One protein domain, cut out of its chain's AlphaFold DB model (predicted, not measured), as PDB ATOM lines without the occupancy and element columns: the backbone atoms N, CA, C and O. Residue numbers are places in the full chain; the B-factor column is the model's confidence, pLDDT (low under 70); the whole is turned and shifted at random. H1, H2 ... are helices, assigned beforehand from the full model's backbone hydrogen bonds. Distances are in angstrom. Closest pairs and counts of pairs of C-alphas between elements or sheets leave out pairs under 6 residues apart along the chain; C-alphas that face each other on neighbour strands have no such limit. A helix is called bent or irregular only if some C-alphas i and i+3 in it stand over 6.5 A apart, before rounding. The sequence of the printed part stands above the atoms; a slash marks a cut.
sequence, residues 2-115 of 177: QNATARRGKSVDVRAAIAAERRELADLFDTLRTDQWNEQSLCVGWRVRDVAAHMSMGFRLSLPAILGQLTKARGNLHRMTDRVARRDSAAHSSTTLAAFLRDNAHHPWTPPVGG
ATOM      1  N   GLN A   2      10.744 -36.084  21.089       37.97
ATOM      2  CA  GLN A   2      10.861 -34.618  20.935       37.97
ATOM      3  C   GLN A   2      11.681 -34.167  19.694       37.97
ATOM      4  O   GLN A   2      11.430 -33.102  19.136       37.97
ATOM      5  N   ASN A   3      12.584 -35.010  19.170       37.25
ATOM      6  CA  ASN A   3      13.472 -34.658  18.042       37.25
ATOM      7  C   ASN A   3      12.797 -34.596  16.657       37.25
ATOM      8  O   ASN A   3      13.278 -33.896  15.766       37.25
ATOM      9  N   ALA A   4      11.696 -35.324  16.446       31.50
ATOM     10  CA  ALA A   4      11.023 -35.369  15.144       31.50
ATOM     11  C   ALA A   4      10.216 -34.090  14.873       31.50
ATOM     12  O   ALA A   4      10.266 -33.539  13.772       31.50
ATOM     13  N   THR A   5       9.535 -33.573  15.896       36.47
ATOM     14  CA  THR A   5       8.734 -32.346  15.817       36.47
ATOM     15  C   THR A   5       9.622 -31.115  15.625       36.47
ATOM     16  O   THR A   5       9.328 -30.287  14.767       36.47
ATOM     17  N   ALA A   6      10.766 -31.050  16.318       36.09
ATOM     18  CA  ALA A   6      11.750 -29.977  16.156       36.09
ATOM     19  C   ALA A   6      12.394 -29.963  14.753       36.09
ATOM     20  O   ALA A   6      12.478 -28.908  14.122       36.09
ATOM     21  N   ARG A   7      12.775 -31.130  14.201       32.59
ATOM     22  CA  ARG A   7      13.269 -31.231  12.807       32.59
ATOM     23  C   ARG A   7      12.209 -30.839  11.782       32.59
ATOM     24  O   ARG A   7      12.548 -30.218  10.775       32.59
ATOM     25  N   ARG A   8      10.941 -31.188  12.020       36.28
ATOM     26  CA  ARG A   8       9.826 -30.816  11.138       36.28
ATOM     27  C   ARG A   8       9.572 -29.309  11.170       36.28
ATOM     28  O   ARG A   8       9.448 -28.724  10.102       36.28
ATOM     29  N   GLY A   9       9.593 -28.691  12.352       29.98
ATOM     30  CA  GLY A   9       9.504 -27.236  12.523       29.98
ATOM     31  C   GLY A   9      10.634 -26.498  11.801       29.98
ATOM     32  O   GLY A   9      10.362 -25.648  10.961       29.98
ATOM     33  N   LYS A  10      11.889 -26.923  12.006       39.72
ATOM     34  CA  LYS A  10      13.056 -26.357  11.307       39.72
ATOM     35  C   LYS A  10      12.985 -26.549   9.785       39.72
ATOM     36  O   LYS A  10      13.366 -25.665   9.032       39.72
ATOM     37  N   SER A  11      12.470 -27.683   9.298       46.00
ATOM     38  CA  SER A  11      12.290 -27.903   7.855       46.00
ATOM     39  C   SER A  11      11.179 -27.048   7.245       46.00
ATOM     40  O   SER A  11      11.278 -26.723   6.062       46.00
ATOM     41  N   VAL A  12      10.109 -26.757   7.987       52.03
ATOM     42  CA  VAL A  12       9.022 -25.880   7.524       52.03
ATOM     43  C   VAL A  12       9.519 -24.440   7.452       52.03
ATOM     44  O   VAL A  12       9.300 -23.791   6.436       52.03
ATOM     45  N   ASP A  13      10.275 -24.004   8.457       59.28
ATOM     46  CA  ASP A  13      10.918 -22.688   8.504       59.28
ATOM     47  C   ASP A  13      11.902 -22.486   7.337       59.28
ATOM     48  O   ASP A  13      11.766 -21.563   6.539       59.28
ATOM     49  N   VAL A  14      12.791 -23.457   7.099       56.72
ATOM     50  CA  VAL A  14      13.720 -23.434   5.953       56.72
ATOM     51  C   VAL A  14      12.984 -23.398   4.606       56.72
ATOM     52  O   VAL A  14      13.408 -22.704   3.685       56.72
ATOM     53  N   ARG A  15      11.868 -24.125   4.456       63.47
ATOM     54  CA  ARG A  15      11.061 -24.085   3.220       63.47
ATOM     55  C   ARG A  15      10.349 -22.749   3.032       63.47
ATOM     56  O   ARG A  15      10.193 -22.319   1.891       63.47
ATOM     57  N   ALA A  16       9.910 -22.120   4.117       67.88
ATOM     58  CA  ALA A  16       9.324 -20.788   4.080       67.88
ATOM     59  C   ALA A  16      10.376 -19.741   3.686       67.88
ATOM     60  O   ALA A  16      10.108 -18.947   2.789       67.88
ATOM     61  N   ALA A  17      11.587 -19.824   4.248       65.12
ATOM     62  CA  ALA A  17      12.712 -18.962   3.888       65.12
ATOM     63  C   ALA A  17      13.106 -19.100   2.405       65.12
ATOM     64  O   ALA A  17      13.182 -18.100   1.704       65.12
ATOM     65  N   ILE A  18      13.233 -20.328   1.873       69.31
ATOM     66  CA  ILE A  18      13.464 -20.559   0.425       69.31
ATOM     67  C   ILE A  18      12.412 -19.848  -0.426       69.31
ATOM     68  O   ILE A  18      12.721 -19.273  -1.469       69.31
ATOM     69  N   ALA A  19      11.151 -19.955  -0.015       74.88
ATOM     70  CA  ALA A  19      10.051 -19.372  -0.756       74.88
ATOM     71  C   ALA A  19      10.058 -17.840  -0.686       74.88
ATOM     72  O   ALA A  19       9.682 -17.208  -1.668       74.88
ATOM     73  N   ALA A  20      10.476 -17.249   0.436       72.94
ATOM     74  CA  ALA A  20      10.663 -15.806   0.565       72.94
ATOM     75  C   ALA A  20      11.778 -15.312  -0.371       72.94
ATOM     76  O   ALA A  20      11.494 -14.516  -1.259       72.94
ATOM     77  N   GLU A  21      12.972 -15.905  -0.299       73.19
ATOM     78  CA  GLU A  21      14.122 -15.559  -1.154       73.19
ATOM     79  C   GLU A  21      13.794 -15.640  -2.653       73.19
ATOM     80  O   GLU A  21      14.134 -14.762  -3.444       73.19
ATOM     81  N   ARG A  22      13.076 -16.692  -3.073       81.56
ATOM     82  CA  ARG A  22      12.655 -16.847  -4.476       81.56
ATOM     83  C   ARG A  22      11.698 -15.744  -4.925       81.56
ATOM     84  O   ARG A  22      11.738 -15.370  -6.096       81.56
ATOM     85  N   ARG A  23      10.832 -15.253  -4.031       83.75
ATOM     86  CA  ARG A  23       9.928 -14.133  -4.326       83.75
ATOM     87  C   ARG A  23      10.680 -12.814  -4.353       83.75
ATOM     88  O   ARG A  23      10.531 -12.099  -5.329       83.75
ATOM     89  N   GLU A  24      11.527 -12.550  -3.365       75.69
ATOM     90  CA  GLU A  24      12.337 -11.327  -3.306       75.69
ATOM     91  C   GLU A  24      13.243 -11.195  -4.532       75.69
ATOM     92  O   GLU A  24      13.334 -10.130  -5.140       75.69
ATOM     93  N   LEU A  25      13.846 -12.299  -4.978       76.94
ATOM     94  CA  LEU A  25      14.635 -12.311  -6.202       76.94
ATOM     95  C   LEU A  25      13.781 -12.068  -7.455       76.94
ATOM     96  O   LEU A  25      14.225 -11.387  -8.378       76.94
ATOM     97  N   ALA A  26      12.565 -12.618  -7.506       83.75
ATOM     98  CA  ALA A  26      11.636 -12.335  -8.595       83.75
ATOM     99  C   ALA A  26      11.205 -10.858  -8.595       83.75
ATOM    100  O   ALA A  26      11.142 -10.251  -9.661       83.75
ATOM    101  N   ASP A  27      10.968 -10.273  -7.418       81.06
ATOM    102  CA  ASP A  27      10.622  -8.858  -7.260       81.06
ATOM    103  C   ASP A  27      11.784  -7.969  -7.725       81.06
ATOM    104  O   ASP A  27      11.572  -7.052  -8.514       81.06
ATOM    105  N   LEU A  28      13.027  -8.296  -7.345       81.19
ATOM    106  CA  LEU A  28      14.228  -7.627  -7.856       81.19
ATOM    107  C   LEU A  28      14.303  -7.702  -9.386       81.19
ATOM    108  O   LEU A  28      14.530  -6.691 -10.048       81.19
ATOM    109  N   PHE A  29      14.100  -8.887  -9.957       86.31
ATOM    110  CA  PHE A  29      14.138  -9.100 -11.401       86.31
ATOM    111  C   PHE A  29      13.066  -8.316 -12.167       86.31
ATOM    112  O   PHE A  29      13.342  -7.857 -13.279       86.31
ATOM    113  N   ASP A  30      11.896  -8.095 -11.572       89.00
ATOM    114  CA  ASP A  30      10.845  -7.258 -12.155       89.00
ATOM    115  C   ASP A  30      11.206  -5.758 -12.157       89.00
ATOM    116  O   ASP A  30      10.673  -5.006 -12.974       89.00
ATOM    117  N   THR A  31      12.154  -5.313 -11.318       86.06
ATOM    118  CA  THR A  31      12.669  -3.927 -11.358       86.06
ATOM    119  C   THR A  31      13.722  -3.688 -12.443       86.06
ATOM    120  O   THR A  31      14.010  -2.535 -12.779       86.06
ATOM    121  N   LEU A  32      14.313  -4.751 -12.998       89.88
ATOM    122  CA  LEU A  32      15.387  -4.627 -13.977       89.88
ATOM    123  C   LEU A  32      14.856  -4.203 -15.346       89.88
ATOM    124  O   LEU A  32      13.918  -4.783 -15.901       89.88
ATOM    125  N   ARG A  33      15.542  -3.237 -15.953       89.94
ATOM    126  CA  ARG A  33      15.280  -2.808 -17.327       89.94
ATOM    127  C   ARG A  33      15.786  -3.833 -18.348       89.94
ATOM    128  O   ARG A  33      16.609  -4.701 -18.059       89.94
ATOM    129  N   THR A  34      15.315  -3.711 -19.588       89.81
ATOM    130  CA  THR A  34      15.665  -4.648 -20.674       89.81
ATOM    131  C   THR A  34      17.164  -4.663 -20.993       89.81
ATOM    132  O   THR A  34      17.708  -5.723 -21.296       89.81
ATOM    133  N   ASP A  35      17.848  -3.522 -20.926       85.94
ATOM    134  CA  ASP A  35      19.306  -3.423 -21.078       85.94
ATOM    135  C   ASP A  35      20.031  -4.208 -19.976       85.94
ATOM    136  O   ASP A  35      20.838  -5.081 -20.291       85.94
ATOM    137  N   GLN A  36      19.641  -4.015 -18.713       86.94
ATOM    138  CA  GLN A  36      20.224  -4.710 -17.554       86.94
ATOM    139  C   GLN A  36      20.031  -6.232 -17.622       86.94
ATOM    140  O   GLN A  36      20.929  -7.001 -17.293       86.94
ATOM    141  N   TRP A  37      18.889  -6.700 -18.132       92.81
ATOM    142  CA  TRP A  37      18.656  -8.128 -18.378       92.81
ATOM    143  C   TRP A  37      19.612  -8.750 -19.407       92.81
ATOM    144  O   TRP A  37      19.847  -9.968 -19.389       92.81
ATOM    145  N   ASN A  38      20.134  -7.932 -20.321       92.88
ATOM    146  CA  ASN A  38      21.057  -8.344 -21.372       92.88
ATOM    147  C   ASN A  38      22.529  -8.053 -21.032       92.88
ATOM    148  O   ASN A  38      23.394  -8.442 -21.816       92.88
ATOM    149  N   GLU A  39      22.822  -7.438 -19.883       87.94
ATOM    150  CA  GLU A  39      24.189  -7.245 -19.400       87.94
ATOM    151  C   GLU A  39      24.848  -8.566 -18.999       87.94
ATOM    152  O   GLU A  39      24.195  -9.538 -18.600       87.94
ATOM    153  N   GLN A  40      26.175  -8.586 -19.112       88.44
ATOM    154  CA  GLN A  40      27.009  -9.718 -18.738       88.44
ATOM    155  C   GLN A  40      26.994  -9.900 -17.215       88.44
ATOM    156  O   GLN A  40      27.298  -8.982 -16.461       88.44
ATOM    157  N   SER A  41      26.668 -11.109 -16.761       80.75
ATOM    158  CA  SER A  41      26.749 -11.473 -15.347       80.75
ATOM    159  C   SER A  41      28.164 -11.918 -14.965       80.75
ATOM    160  O   SER A  41      29.009 -12.176 -15.828       80.75
ATOM    161  N   LEU A  42      28.392 -12.103 -13.663       76.31
ATOM    162  CA  LEU A  42      29.620 -12.703 -13.133       76.31
ATOM    163  C   LEU A  42      29.806 -14.172 -13.561       76.31
ATOM    164  O   LEU A  42      30.925 -14.681 -13.554       76.31
ATOM    165  N   CYS A  43      28.735 -14.858 -13.975       71.38
ATOM    166  CA  CYS A  43      28.849 -16.142 -14.654       71.38
ATOM    167  C   CYS A  43      29.365 -15.888 -16.075       71.38
ATOM    168  O   CYS A  43      28.608 -15.480 -16.957       71.38
ATOM    169  N   VAL A  44      30.667 -16.102 -16.284       76.81
ATOM    170  CA  VAL A  44      31.346 -15.834 -17.561       76.81
ATOM    171  C   VAL A  44      30.556 -16.407 -18.741       76.81
ATOM    172  O   VAL A  44      30.222 -17.590 -18.782       76.81
ATOM    173  N   GLY A  45      30.258 -15.541 -19.712       81.12
ATOM    174  CA  GLY A  45      29.526 -15.879 -20.931       81.12
ATOM    175  C   GLY A  45      28.003 -15.885 -20.790       81.12
ATOM    176  O   GLY A  45      27.320 -16.136 -21.786       81.12
ATOM    177  N   TRP A  46      27.453 -15.642 -19.598       88.44
ATOM    178  CA  TRP A  46      26.008 -15.573 -19.353       88.44
ATOM    179  C   TRP A  46      25.545 -14.163 -19.047       88.44
ATOM    180  O   TRP A  46      26.122 -13.480 -18.202       88.44
ATOM    181  N   ARG A  47      24.439 -13.759 -19.660       91.06
ATOM    182  CA  ARG A  47      23.730 -12.538 -19.279       91.06
ATOM    183  C   ARG A  47      22.864 -12.790 -18.051       91.06
ATOM    184  O   ARG A  47      22.575 -13.944 -17.723       91.06
ATOM    185  N   VAL A  48      22.365 -11.727 -17.424       89.06
ATOM    186  CA  VAL A  48      21.431 -11.833 -16.284       89.06
ATOM    187  C   VAL A  48      20.240 -12.747 -16.611       89.06
ATOM    188  O   VAL A  48      19.872 -13.613 -15.816       89.06
ATOM    189  N   ARG A  49      19.696 -12.663 -17.832       94.75
ATOM    190  CA  ARG A  49      18.608 -13.553 -18.279       94.75
ATOM    191  C   ARG A  49      18.985 -15.028 -18.386       94.75
ATOM    192  O   ARG A  49      18.140 -15.889 -18.154       94.75
ATOM    193  N   ASP A  50      20.233 -15.328 -18.735       91.06
ATOM    194  CA  ASP A  50      20.722 -16.706 -18.810       91.06
ATOM    195  C   ASP A  50      20.857 -17.283 -17.386       91.06
ATOM    196  O   ASP A  50      20.479 -18.431 -17.145       91.06
ATOM    197  N   VAL A  51      21.275 -16.456 -16.417       85.00
ATOM    198  CA  VAL A  51      21.291 -16.808 -14.987       85.00
ATOM    199  C   VAL A  51      19.875 -17.080 -14.471       85.00
ATOM    200  O   VAL A  51      19.636 -18.150 -13.918       85.00
ATOM    201  N   ALA A  52      18.904 -16.194 -14.703       86.69
ATOM    202  CA  ALA A  52      17.523 -16.420 -14.249       86.69
ATOM    203  C   ALA A  52      16.886 -17.674 -14.887       86.69
ATOM    204  O   ALA A  52      16.199 -18.459 -14.220       86.69
ATOM    205  N   ALA A  53      17.164 -17.921 -16.172       89.69
ATOM    206  CA  ALA A  53      16.752 -19.147 -16.849       89.69
ATOM    207  C   ALA A  53      17.394 -20.395 -16.225       89.69
ATOM    208  O   ALA A  53      16.719 -21.419 -16.062       89.69
ATOM    209  N   HIS A  54      18.667 -20.313 -15.829       86.56
ATOM    210  CA  HIS A  54      19.347 -21.379 -15.104       86.56
ATOM    211  C   HIS A  54      18.742 -21.623 -13.716       86.56
ATOM    212  O   HIS A  54      18.459 -22.774 -13.379       86.56
ATOM    213  N   MET A  55      18.479 -20.569 -12.940       79.75
ATOM    214  CA  MET A  55      17.935 -20.672 -11.580       79.75
ATOM    215  C   MET A  55      16.553 -21.337 -11.549       79.75
ATOM    216  O   MET A  55      16.260 -22.118 -10.645       79.75
ATOM    217  N   SER A  56      15.725 -21.093 -12.568       82.25
ATOM    218  CA  SER A  56      14.400 -21.715 -12.706       82.25
ATOM    219  C   SER A  56      14.411 -23.084 -13.405       82.25
ATOM    220  O   SER A  56      13.381 -23.760 -13.446       82.25
ATOM    221  N   MET A  57      15.547 -23.527 -13.959       80.81
ATOM    222  CA  MET A  57      15.657 -24.765 -14.750       80.81
ATOM    223  C   MET A  57      15.151 -25.996 -13.994       80.81
ATOM    224  O   MET A  57      14.483 -26.855 -14.573       80.81
ATOM    225  N   GLY A  58      15.445 -26.066 -12.697       72.75
ATOM    226  CA  GLY A  58      15.074 -27.179 -11.831       72.75
ATOM    227  C   GLY A  58      13.574 -27.383 -11.651       72.75
ATOM    228  O   GLY A  58      13.124 -28.505 -11.441       72.75
ATOM    229  N   PHE A  59      12.791 -26.314 -11.771       78.56
ATOM    230  CA  PHE A  59      11.331 -26.374 -11.673       78.56
ATOM    231  C   PHE A  59      10.696 -26.828 -12.989       78.56
ATOM    232  O   PHE A  59       9.613 -27.399 -13.006       78.56
ATOM    233  N   ARG A  60      11.389 -26.572 -14.104       78.75
ATOM    234  CA  ARG A  60      10.852 -26.715 -15.462       78.75
ATOM    235  C   ARG A  60      11.224 -28.040 -16.122       78.75
ATOM    236  O   ARG A  60      10.564 -28.446 -17.076       78.75
ATOM    237  N   LEU A  61      12.276 -28.715 -15.653       72.75
ATOM    238  CA  LEU A  61      12.732 -29.984 -16.223       72.75
ATOM    239  C   LEU A  61      12.430 -31.175 -15.312       72.75
ATOM    240  O   LEU A  61      12.859 -31.233 -14.162       72.75
ATOM    241  N   SER A  62      11.774 -32.185 -15.881       70.38
ATOM    242  CA  SER A  62      11.618 -33.496 -15.253       70.38
ATOM    243  C   SER A  62      12.923 -34.306 -15.294       70.38
ATOM    244  O   SER A  62      13.786 -34.081 -16.148       70.38
ATOM    245  N   LEU A  63      13.066 -35.299 -14.408       65.25
ATOM    246  CA  LEU A  63      14.253 -36.170 -14.366       65.25
ATOM    247  C   LEU A  63      14.562 -36.863 -15.713       65.25
ATOM    248  O   LEU A  63      15.723 -36.829 -16.130       65.25
ATOM    249  N   PRO A  64      13.579 -37.420 -16.455       65.69
ATOM    250  CA  PRO A  64      13.842 -37.979 -17.783       65.69
ATOM    251  C   PRO A  64      14.329 -36.926 -18.784       65.69
ATOM    252  O   PRO A  64      15.224 -37.195 -19.587       65.69
ATOM    253  N   ALA A  65      13.783 -35.706 -18.718       77.75
ATOM    254  CA  ALA A  65      14.227 -34.611 -19.571       77.75
ATOM    255  C   ALA A  65      15.677 -34.215 -19.256       77.75
ATOM    256  O   ALA A  65      16.457 -34.029 -20.189       77.75
ATOM    257  N   ILE A  66      16.060 -34.149 -17.975       67.81
ATOM    258  CA  ILE A  66      17.446 -33.890 -17.546       67.81
ATOM    259  C   ILE A  66      18.388 -34.947 -18.126       67.81
ATOM    260  O   ILE A  66      19.374 -34.589 -18.771       67.81
ATOM    261  N   LEU A  67      18.063 -36.236 -17.978       67.69
ATOM    262  CA  LEU A  67      18.875 -37.320 -18.536       67.69
ATOM    263  C   LEU A  67      19.020 -37.186 -20.060       67.69
ATOM    264  O   LEU A  67      20.126 -37.286 -20.589       67.69
ATOM    265  N   GLY A  68      17.930 -36.866 -20.763       73.69
ATOM    266  CA  GLY A  68      17.947 -36.602 -22.202       73.69
ATOM    267  C   GLY A  68      18.768 -35.369 -22.610       73.69
ATOM    268  O   GLY A  68      19.375 -35.348 -23.680       73.69
ATOM    269  N   GLN A  69      18.819 -34.317 -21.787       75.44
ATOM    270  CA  GLN A  69      19.691 -33.169 -22.058       75.44
ATOM    271  C   GLN A  69      21.162 -33.491 -21.771       75.44
ATOM    272  O   GLN A  69      22.035 -32.983 -22.484       75.44
ATOM    273  N   LEU A  70      21.437 -34.345 -20.783       68.38
ATOM    274  CA  LEU A  70      22.780 -34.791 -20.429       68.38
ATOM    275  C   LEU A  70      23.374 -35.703 -21.510       68.38
ATOM    276  O   LEU A  70      24.527 -35.513 -21.898       68.38
ATOM    277  N   THR A  71      22.586 -36.623 -22.074       75.25
ATOM    278  CA  THR A  71      23.014 -37.447 -23.220       75.25
ATOM    279  C   THR A  71      23.311 -36.585 -24.447       75.25
ATOM    280  O   THR A  71      24.378 -36.722 -25.045       75.25
ATOM    281  N   LYS A  72      22.455 -35.600 -24.764       81.44
ATOM    282  CA  LYS A  72      22.719 -34.591 -25.815       81.44
ATOM    283  C   LYS A  72      23.987 -33.769 -25.553       81.44
ATOM    284  O   LYS A  72      24.634 -33.311 -26.494       81.44
ATOM    285  N   ALA A  73      24.361 -33.589 -24.289       72.69
ATOM    286  CA  ALA A  73      25.600 -32.936 -23.879       72.69
ATOM    287  C   ALA A  73      26.797 -33.900 -23.755       72.69
ATOM    288  O   ALA A  73      27.856 -33.483 -23.285       72.69
ATOM    289  N   ARG A  74      26.658 -35.163 -24.192       77.50
ATOM    290  CA  ARG A  74      27.679 -36.222 -24.092       77.50
ATOM    291  C   ARG A  74      28.178 -36.435 -22.657       77.50
ATOM    292  O   ARG A  74      29.373 -36.567 -22.424       77.50
ATOM    293  N   GLY A  75      27.267 -36.395 -21.686       56.97
ATOM    294  CA  GLY A  75      27.594 -36.573 -20.268       56.97
ATOM    295  C   GLY A  75      28.183 -35.338 -19.577       56.97
ATOM    296  O   GLY A  75      28.430 -35.383 -18.376       56.97
ATOM    297  N   ASN A  76      28.389 -34.221 -20.284       72.44
ATOM    298  CA  ASN A  76      28.960 -33.012 -19.692       72.44
ATOM    299  C   ASN A  76      27.864 -32.088 -19.128       72.44
ATOM    300  O   ASN A  76      27.132 -31.438 -19.879       72.44
ATOM    301  N   LEU A  77      27.780 -32.003 -17.797       64.12
ATOM    302  CA  LEU A  77      26.774 -31.197 -17.100       64.12
ATOM    303  C   LEU A  77      26.936 -29.691 -17.344       64.12
ATOM    304  O   LEU A  77      25.942 -29.011 -17.556       64.12
ATOM    305  N   HIS A  78      28.163 -29.168 -17.373       69.56
ATOM    306  CA  HIS A  78      28.403 -27.744 -17.631       69.56
ATOM    307  C   HIS A  78      27.905 -27.344 -19.028       69.56
ATOM    308  O   HIS A  78      27.146 -26.388 -19.177       69.56
ATOM    309  N   ARG A  79      28.226 -28.161 -20.041       74.75
ATOM    310  CA  ARG A  79      27.733 -28.002 -21.417       74.75
ATOM    311  C   ARG A  79      26.214 -28.132 -21.509       74.75
ATOM    312  O   ARG A  79      25.584 -27.440 -22.306       74.75
ATOM    313  N   MET A  80      25.619 -29.043 -20.740       81.62
ATOM    314  CA  MET A  80      24.166 -29.184 -20.669       81.62
ATOM    315  C   MET A  80      23.531 -27.912 -20.109       81.62
ATOM    316  O   MET A  80      22.631 -27.362 -20.740       81.62
ATOM    317  N   THR A  81      24.007 -27.458 -18.952       75.88
ATOM    318  CA  THR A  81      23.468 -26.305 -18.239       75.88
ATOM    319  C   THR A  81      23.575 -25.038 -19.076       75.88
ATOM    320  O   THR A  81      22.568 -24.358 -19.233       75.88
ATOM    321  N   ASP A  82      24.736 -24.765 -19.682       82.00
ATOM    322  CA  ASP A  82      24.925 -23.618 -20.583       82.00
ATOM    323  C   ASP A  82      23.932 -23.647 -21.753       82.00
ATOM    324  O   ASP A  82      23.189 -22.691 -21.979       82.00
ATOM    325  N   ARG A  83      23.828 -24.791 -22.440       90.69
ATOM    326  CA  ARG A  83      22.913 -24.949 -23.578       90.69
ATOM    327  C   ARG A  83      21.450 -24.746 -23.183       90.69
ATOM    328  O   ARG A  83      20.705 -24.117 -23.930       90.69
ATOM    329  N   VAL A  84      21.018 -25.318 -22.059       89.19
ATOM    330  CA  VAL A  84      19.625 -25.213 -21.600       89.19
ATOM    331  C   VAL A  84      19.322 -23.796 -21.115       89.19
ATOM    332  O   VAL A  84      18.288 -23.256 -21.497       89.19
ATOM    333  N   ALA A  85      20.225 -23.171 -20.354       88.56
ATOM    334  CA  ALA A  85      20.064 -21.801 -19.871       88.56
ATOM    335  C   ALA A  85      19.881 -20.814 -21.034       88.56
ATOM    336  O   ALA A  85      18.904 -20.070 -21.047       88.56
ATOM    337  N   ARG A  86      20.743 -20.881 -22.059       94.56
ATOM    338  CA  ARG A  86      20.642 -20.027 -23.259       94.56
ATOM    339  C   ARG A  86      19.400 -20.304 -24.098       94.56
ATOM    340  O   ARG A  86      18.800 -19.383 -24.642       94.56
ATOM    341  N   ARG A  87      19.016 -21.577 -24.238       95.00
ATOM    342  CA  ARG A  87      17.792 -21.949 -24.962       95.00
ATOM    343  C   ARG A  87      16.569 -21.347 -24.280       95.00
ATOM    344  O   ARG A  87      15.726 -20.752 -24.941       95.00
ATOM    345  N   ASP A  88      16.473 -21.524 -22.969       93.75
ATOM    346  CA  ASP A  88      15.299 -21.118 -22.208       93.75
ATOM    347  C   ASP A  88      15.243 -19.592 -22.045       93.75
ATOM    348  O   ASP A  88      14.164 -19.012 -22.125       93.75
ATOM    349  N   SER A  89      16.390 -18.918 -21.913       93.69
ATOM    350  CA  SER A  89      16.447 -17.452 -21.868       93.69
ATOM    351  C   SER A  89      16.044 -16.787 -23.189       93.69
ATOM    352  O   SER A  89      15.545 -15.659 -23.173       93.69
ATOM    353  N   ALA A  90      16.252 -17.474 -24.318       94.56
ATOM    354  CA  ALA A  90      15.803 -17.049 -25.641       94.56
ATOM    355  C   ALA A  90      14.319 -17.364 -25.890       94.56
ATOM    356  O   ALA A  90      13.651 -16.626 -26.607       94.56
ATOM    357  N   ALA A  91      13.802 -18.445 -25.299       95.50
ATOM    358  CA  ALA A  91      12.415 -18.878 -25.466       95.50
ATOM    359  C   ALA A  91      11.413 -18.119 -24.575       95.50
ATOM    360  O   ALA A  91      10.211 -18.170 -24.834       95.50
ATOM    361  N   HIS A  92      11.884 -17.439 -23.527       94.81
ATOM    362  CA  HIS A  92      11.034 -16.770 -22.544       94.81
ATOM    363  C   HIS A  92      11.358 -15.278 -22.412       94.81
ATOM    364  O   HIS A  92      12.510 -14.846 -22.519       94.81
ATOM    365  N   SER A  93      10.318 -14.482 -22.150       95.44
ATOM    366  CA  SER A  93      10.473 -13.073 -21.788       95.44
ATOM    367  C   SER A  93      11.067 -12.940 -20.381       95.44
ATOM    368  O   SER A  93      10.961 -13.857 -19.564       95.44
ATOM    369  N   SER A  94      11.660 -11.784 -20.075       92.81
ATOM    370  CA  SER A  94      12.206 -11.494 -18.744       92.81
ATOM    371  C   SER A  94      11.157 -11.637 -17.636       92.81
ATOM    372  O   SER A  94      11.422 -12.274 -16.621       92.81
ATOM    373  N   THR A  95       9.933 -11.152 -17.873       92.62
ATOM    374  CA  THR A  95       8.806 -11.292 -16.938       92.62
ATOM    375  C   THR A  95       8.444 -12.756 -16.699       92.62
ATOM    376  O   THR A  95       8.216 -13.163 -15.566       92.62
ATOM    377  N   THR A  96       8.439 -13.592 -17.744       95.38
ATOM    378  CA  THR A  96       8.188 -15.031 -17.584       95.38
ATOM    379  C   THR A  96       9.309 -15.718 -16.799       95.38
ATOM    380  O   THR A  96       9.034 -16.585 -15.971       95.38
ATOM    381  N   LEU A  97      10.569 -15.326 -17.014       92.06
ATOM    382  CA  LEU A  97      11.706 -15.866 -16.263       92.06
ATOM    383  C   LEU A  97      11.633 -15.516 -14.768       92.06
ATOM    384  O   LEU A  97      11.891 -16.391 -13.940       92.06
ATOM    385  N   ALA A  98      11.239 -14.286 -14.425       91.06
ATOM    386  CA  ALA A  98      10.988 -13.874 -13.043       91.06
ATOM    387  C   ALA A  98       9.789 -14.626 -12.434       91.06
ATOM    388  O   ALA A  98       9.893 -15.184 -11.339       91.06
ATOM    389  N   ALA A  99       8.685 -14.742 -13.181       93.50
ATOM    390  CA  ALA A  99       7.489 -15.464 -12.748       93.50
ATOM    391  C   ALA A  99       7.778 -16.932 -12.410       93.50
ATOM    392  O   ALA A  99       7.291 -17.427 -11.399       93.50
ATOM    393  N   PHE A 100       8.654 -17.620 -13.156       91.00
ATOM    394  CA  PHE A 100       9.019 -18.997 -12.811       91.00
ATOM    395  C   PHE A 100       9.606 -19.140 -11.405       91.00
ATOM    396  O   PHE A 100       9.365 -20.166 -10.772       91.00
ATOM    397  N   LEU A 101      10.364 -18.159 -10.908       85.12
ATOM    398  CA  LEU A 101      10.897 -18.184  -9.542       85.12
ATOM    399  C   LEU A 101       9.784 -17.951  -8.516       85.12
ATOM    400  O   LEU A 101       9.696 -18.693  -7.534       85.12
ATOM    401  N   ARG A 102       8.907 -16.977  -8.784       89.25
ATOM    402  CA  ARG A 102       7.773 -16.616  -7.925       89.25
ATOM    403  C   ARG A 102       6.754 -17.752  -7.803       89.25
ATOM    404  O   ARG A 102       6.424 -18.167  -6.692       89.25
ATOM    405  N   ASP A 103       6.324 -18.311  -8.929       92.38
ATOM    406  CA  ASP A 103       5.293 -19.354  -8.995       92.38
ATOM    407  C   ASP A 103       5.784 -20.683  -8.406       92.38
ATOM    408  O   ASP A 103       5.011 -21.468  -7.858       92.38
ATOM    409  N   ASN A 104       7.099 -20.920  -8.455       85.56
ATOM    410  CA  ASN A 104       7.738 -22.111  -7.900       85.56
ATOM    411  C   ASN A 104       8.429 -21.844  -6.555       85.56
ATOM    412  O   ASN A 104       9.267 -22.641  -6.117       85.56
ATOM    413  N   ALA A 105       8.056 -20.772  -5.848       82.81
ATOM    414  CA  ALA A 105       8.632 -20.417  -4.552       82.81
ATOM    415  C   ALA A 105       8.589 -21.592  -3.554       82.81
ATOM    416  O   ALA A 105       9.580 -21.889  -2.891       82.81
ATOM    417  N   HIS A 106       7.489 -22.350  -3.537       76.25
ATOM    418  CA  HIS A 106       7.314 -23.525  -2.674       76.25
ATOM    419  C   HIS A 106       7.695 -24.865  -3.323       76.25
ATOM    420  O   HIS A 106       7.541 -25.915  -2.693       76.25
ATOM    421  N   HIS A 107       8.187 -24.862  -4.567       76.12
ATOM    422  CA  HIS A 107       8.459 -26.095  -5.299       76.12
ATOM    423  C   HIS A 107       9.518 -26.943  -4.568       76.12
ATOM    424  O   HIS A 107      10.574 -26.410  -4.196       76.12
ATOM    425  N   PRO A 108       9.287 -28.261  -4.381       65.12
ATOM    426  CA  PRO A 108      10.121 -29.120  -3.537       65.12
ATOM    427  C   PRO A 108      11.481 -29.471  -4.154       65.12
ATOM    428  O   PRO A 108      12.242 -30.213  -3.537       65.12
ATOM    429  N   TRP A 109      11.771 -28.985  -5.363       59.94
ATOM    430  CA  TRP A 109      12.994 -29.306  -6.096       59.94
ATOM    431  C   TRP A 109      14.256 -28.809  -5.396       59.94
ATOM    432  O   TRP A 109      14.293 -27.736  -4.792       59.94
ATOM    433  N   THR A 110      15.304 -29.615  -5.551       52.72
ATOM    434  CA  THR A 110      16.610 -29.455  -4.924       52.72
ATOM    435  C   THR A 110      17.683 -29.712  -5.980       52.72
ATOM    436  O   THR A 110      17.579 -30.732  -6.671       52.72
ATOM    437  N   PRO A 111      18.705 -28.857  -6.130       47.75
ATOM    438  CA  PRO A 111      19.704 -29.025  -7.170       47.75
ATOM    439  C   PRO A 111      20.446 -30.359  -7.019       47.75
ATOM    440  O   PRO A 111      20.874 -30.709  -5.916       47.75
ATOM    441  N   PRO A 112      20.617 -31.115  -8.119       42.72
ATOM    442  CA  PRO A 112      21.236 -32.441  -8.096       42.72
ATOM    443  C   PRO A 112      22.722 -32.393  -7.709       42.72
ATOM    444  O   PRO A 112      23.266 -33.386  -7.233       42.72
ATOM    445  N   VAL A 113      23.368 -31.232  -7.853       40.44
ATOM    446  CA  VAL A 113      24.709 -30.955  -7.330       40.44
ATOM    447  C   VAL A 113      24.539 -30.076  -6.086       40.44
ATOM    448  O   VAL A 113      24.216 -28.899  -6.197       40.44
ATOM    449  N   GLY A 114      24.681 -30.665  -4.893       41.72
ATOM    450  CA  GLY A 114      24.662 -29.940  -3.610       41.72
ATOM    451  C   GLY A 114      23.351 -29.958  -2.793       41.72
ATOM    452  O   GLY A 114      23.379 -29.591  -1.613       41.72
ATOM    453  N   GLY A 115      22.238 -30.467  -3.340       41.22
ATOM    454  CA  GLY A 115      20.973 -30.699  -2.613       41.22
ATOM    455  C   GLY A 115      20.239 -29.421  -2.165       41.22
ATOM    456  O   GLY A 115      20.560 -28.325  -2.616       41.22
TER     457      GLY A 115
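Overview. This is residues 2 to 115 of the 177 residues of the protein "MDMPI_N domain-containing protein" of Streptomyces sp. NBRC 110611 (UniProt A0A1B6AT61). A long straight helix, H1, sticks out as an arm with its residues 2 to 14 from a body of five shorter helices. In the body H3 makes the core: H5 crosses one side of it, H6 is packed between H3 and residues 22 to 30 of H1, short H2 packs on the first residues of H3, and H4 packs crosswise on H5 at the body's far end from H2. The printed part has 114 residues with six named helices, H1 to H6 in order, and no named strand; its class is all helix. It is only just compact, close to loose, with a radius of gyration of the C-alphas of 15.8 A and spans of 50 by 37 by 22 A.

Arrangement. H1, residues 2 to 31, touches H6, residues 94 to 103, with its residues 22 to 30 alone, at a shallow tilt of 17 degrees, opposite ways; the closest C-alphas, of Ala 26 and Ala 98, are 4.8 A apart. H2, residues 34 to 38, is only just apart from H1, with a closest distance of 8.4 A. H2 touches H3, residues 48 to 60, at residues 48 to 49 of H3 alone, where the closest C-alphas, of Trp 37 and Val 48, are 5.1 A apart. H3 is the hub, touching three helices. It touches H6 the same way at a steep tilt of 38 degrees, only just past shallow; the closest C-alphas, of Ser 56 and Leu 101, are 5.9 A apart. H1 and H3 are near each other. H3 touches H5, residues 77 to 91, about perpendicular at 77 degrees; the closest C-alphas, of His 54 and Ala 85, are 4.8 A apart. H4, residues 63 to 72, touches H5 about perpendicular at 75 degrees; the closest C-alphas, of Leu 70 and Met 80, are 5.8 A apart. H4 is apart from H1, H2, H3 and H6. Every O i to N i+4 pair is within hydrogen-bond range in H2, H4 and H5, against 25 of 26 in H1, 6 of 9 in H3 and 5 of 6 in H6.

Along the chain. H1 begins at C-alpha 2 (10.861, -34.618, 20.935) and is 44.6 A long. H3 begins at C-alpha 48 (21.431, -11.833, -16.284) and is 18.3 A long; it is irregular, with C-alphas 55 and 58 7.1 A apart. H2, H4, H5 and H6 measure 6.6, 14.3, 20.7 and 14.3 A. H6 ends at C-alpha 103 (5.293, -19.354, -8.995).

Size, cuts and confidence. The two C-alphas farthest apart, of Gln 2 and Asp 35, are 53.0 A apart. The printed part has no cut. The link from H2 to H3 is short and the other four are tight; residues 104 to 115 hold no named element. The mean pLDDT of the printed part is 75.0, and 33 residues are under 70, among them 2 to 18 and 108 to 115.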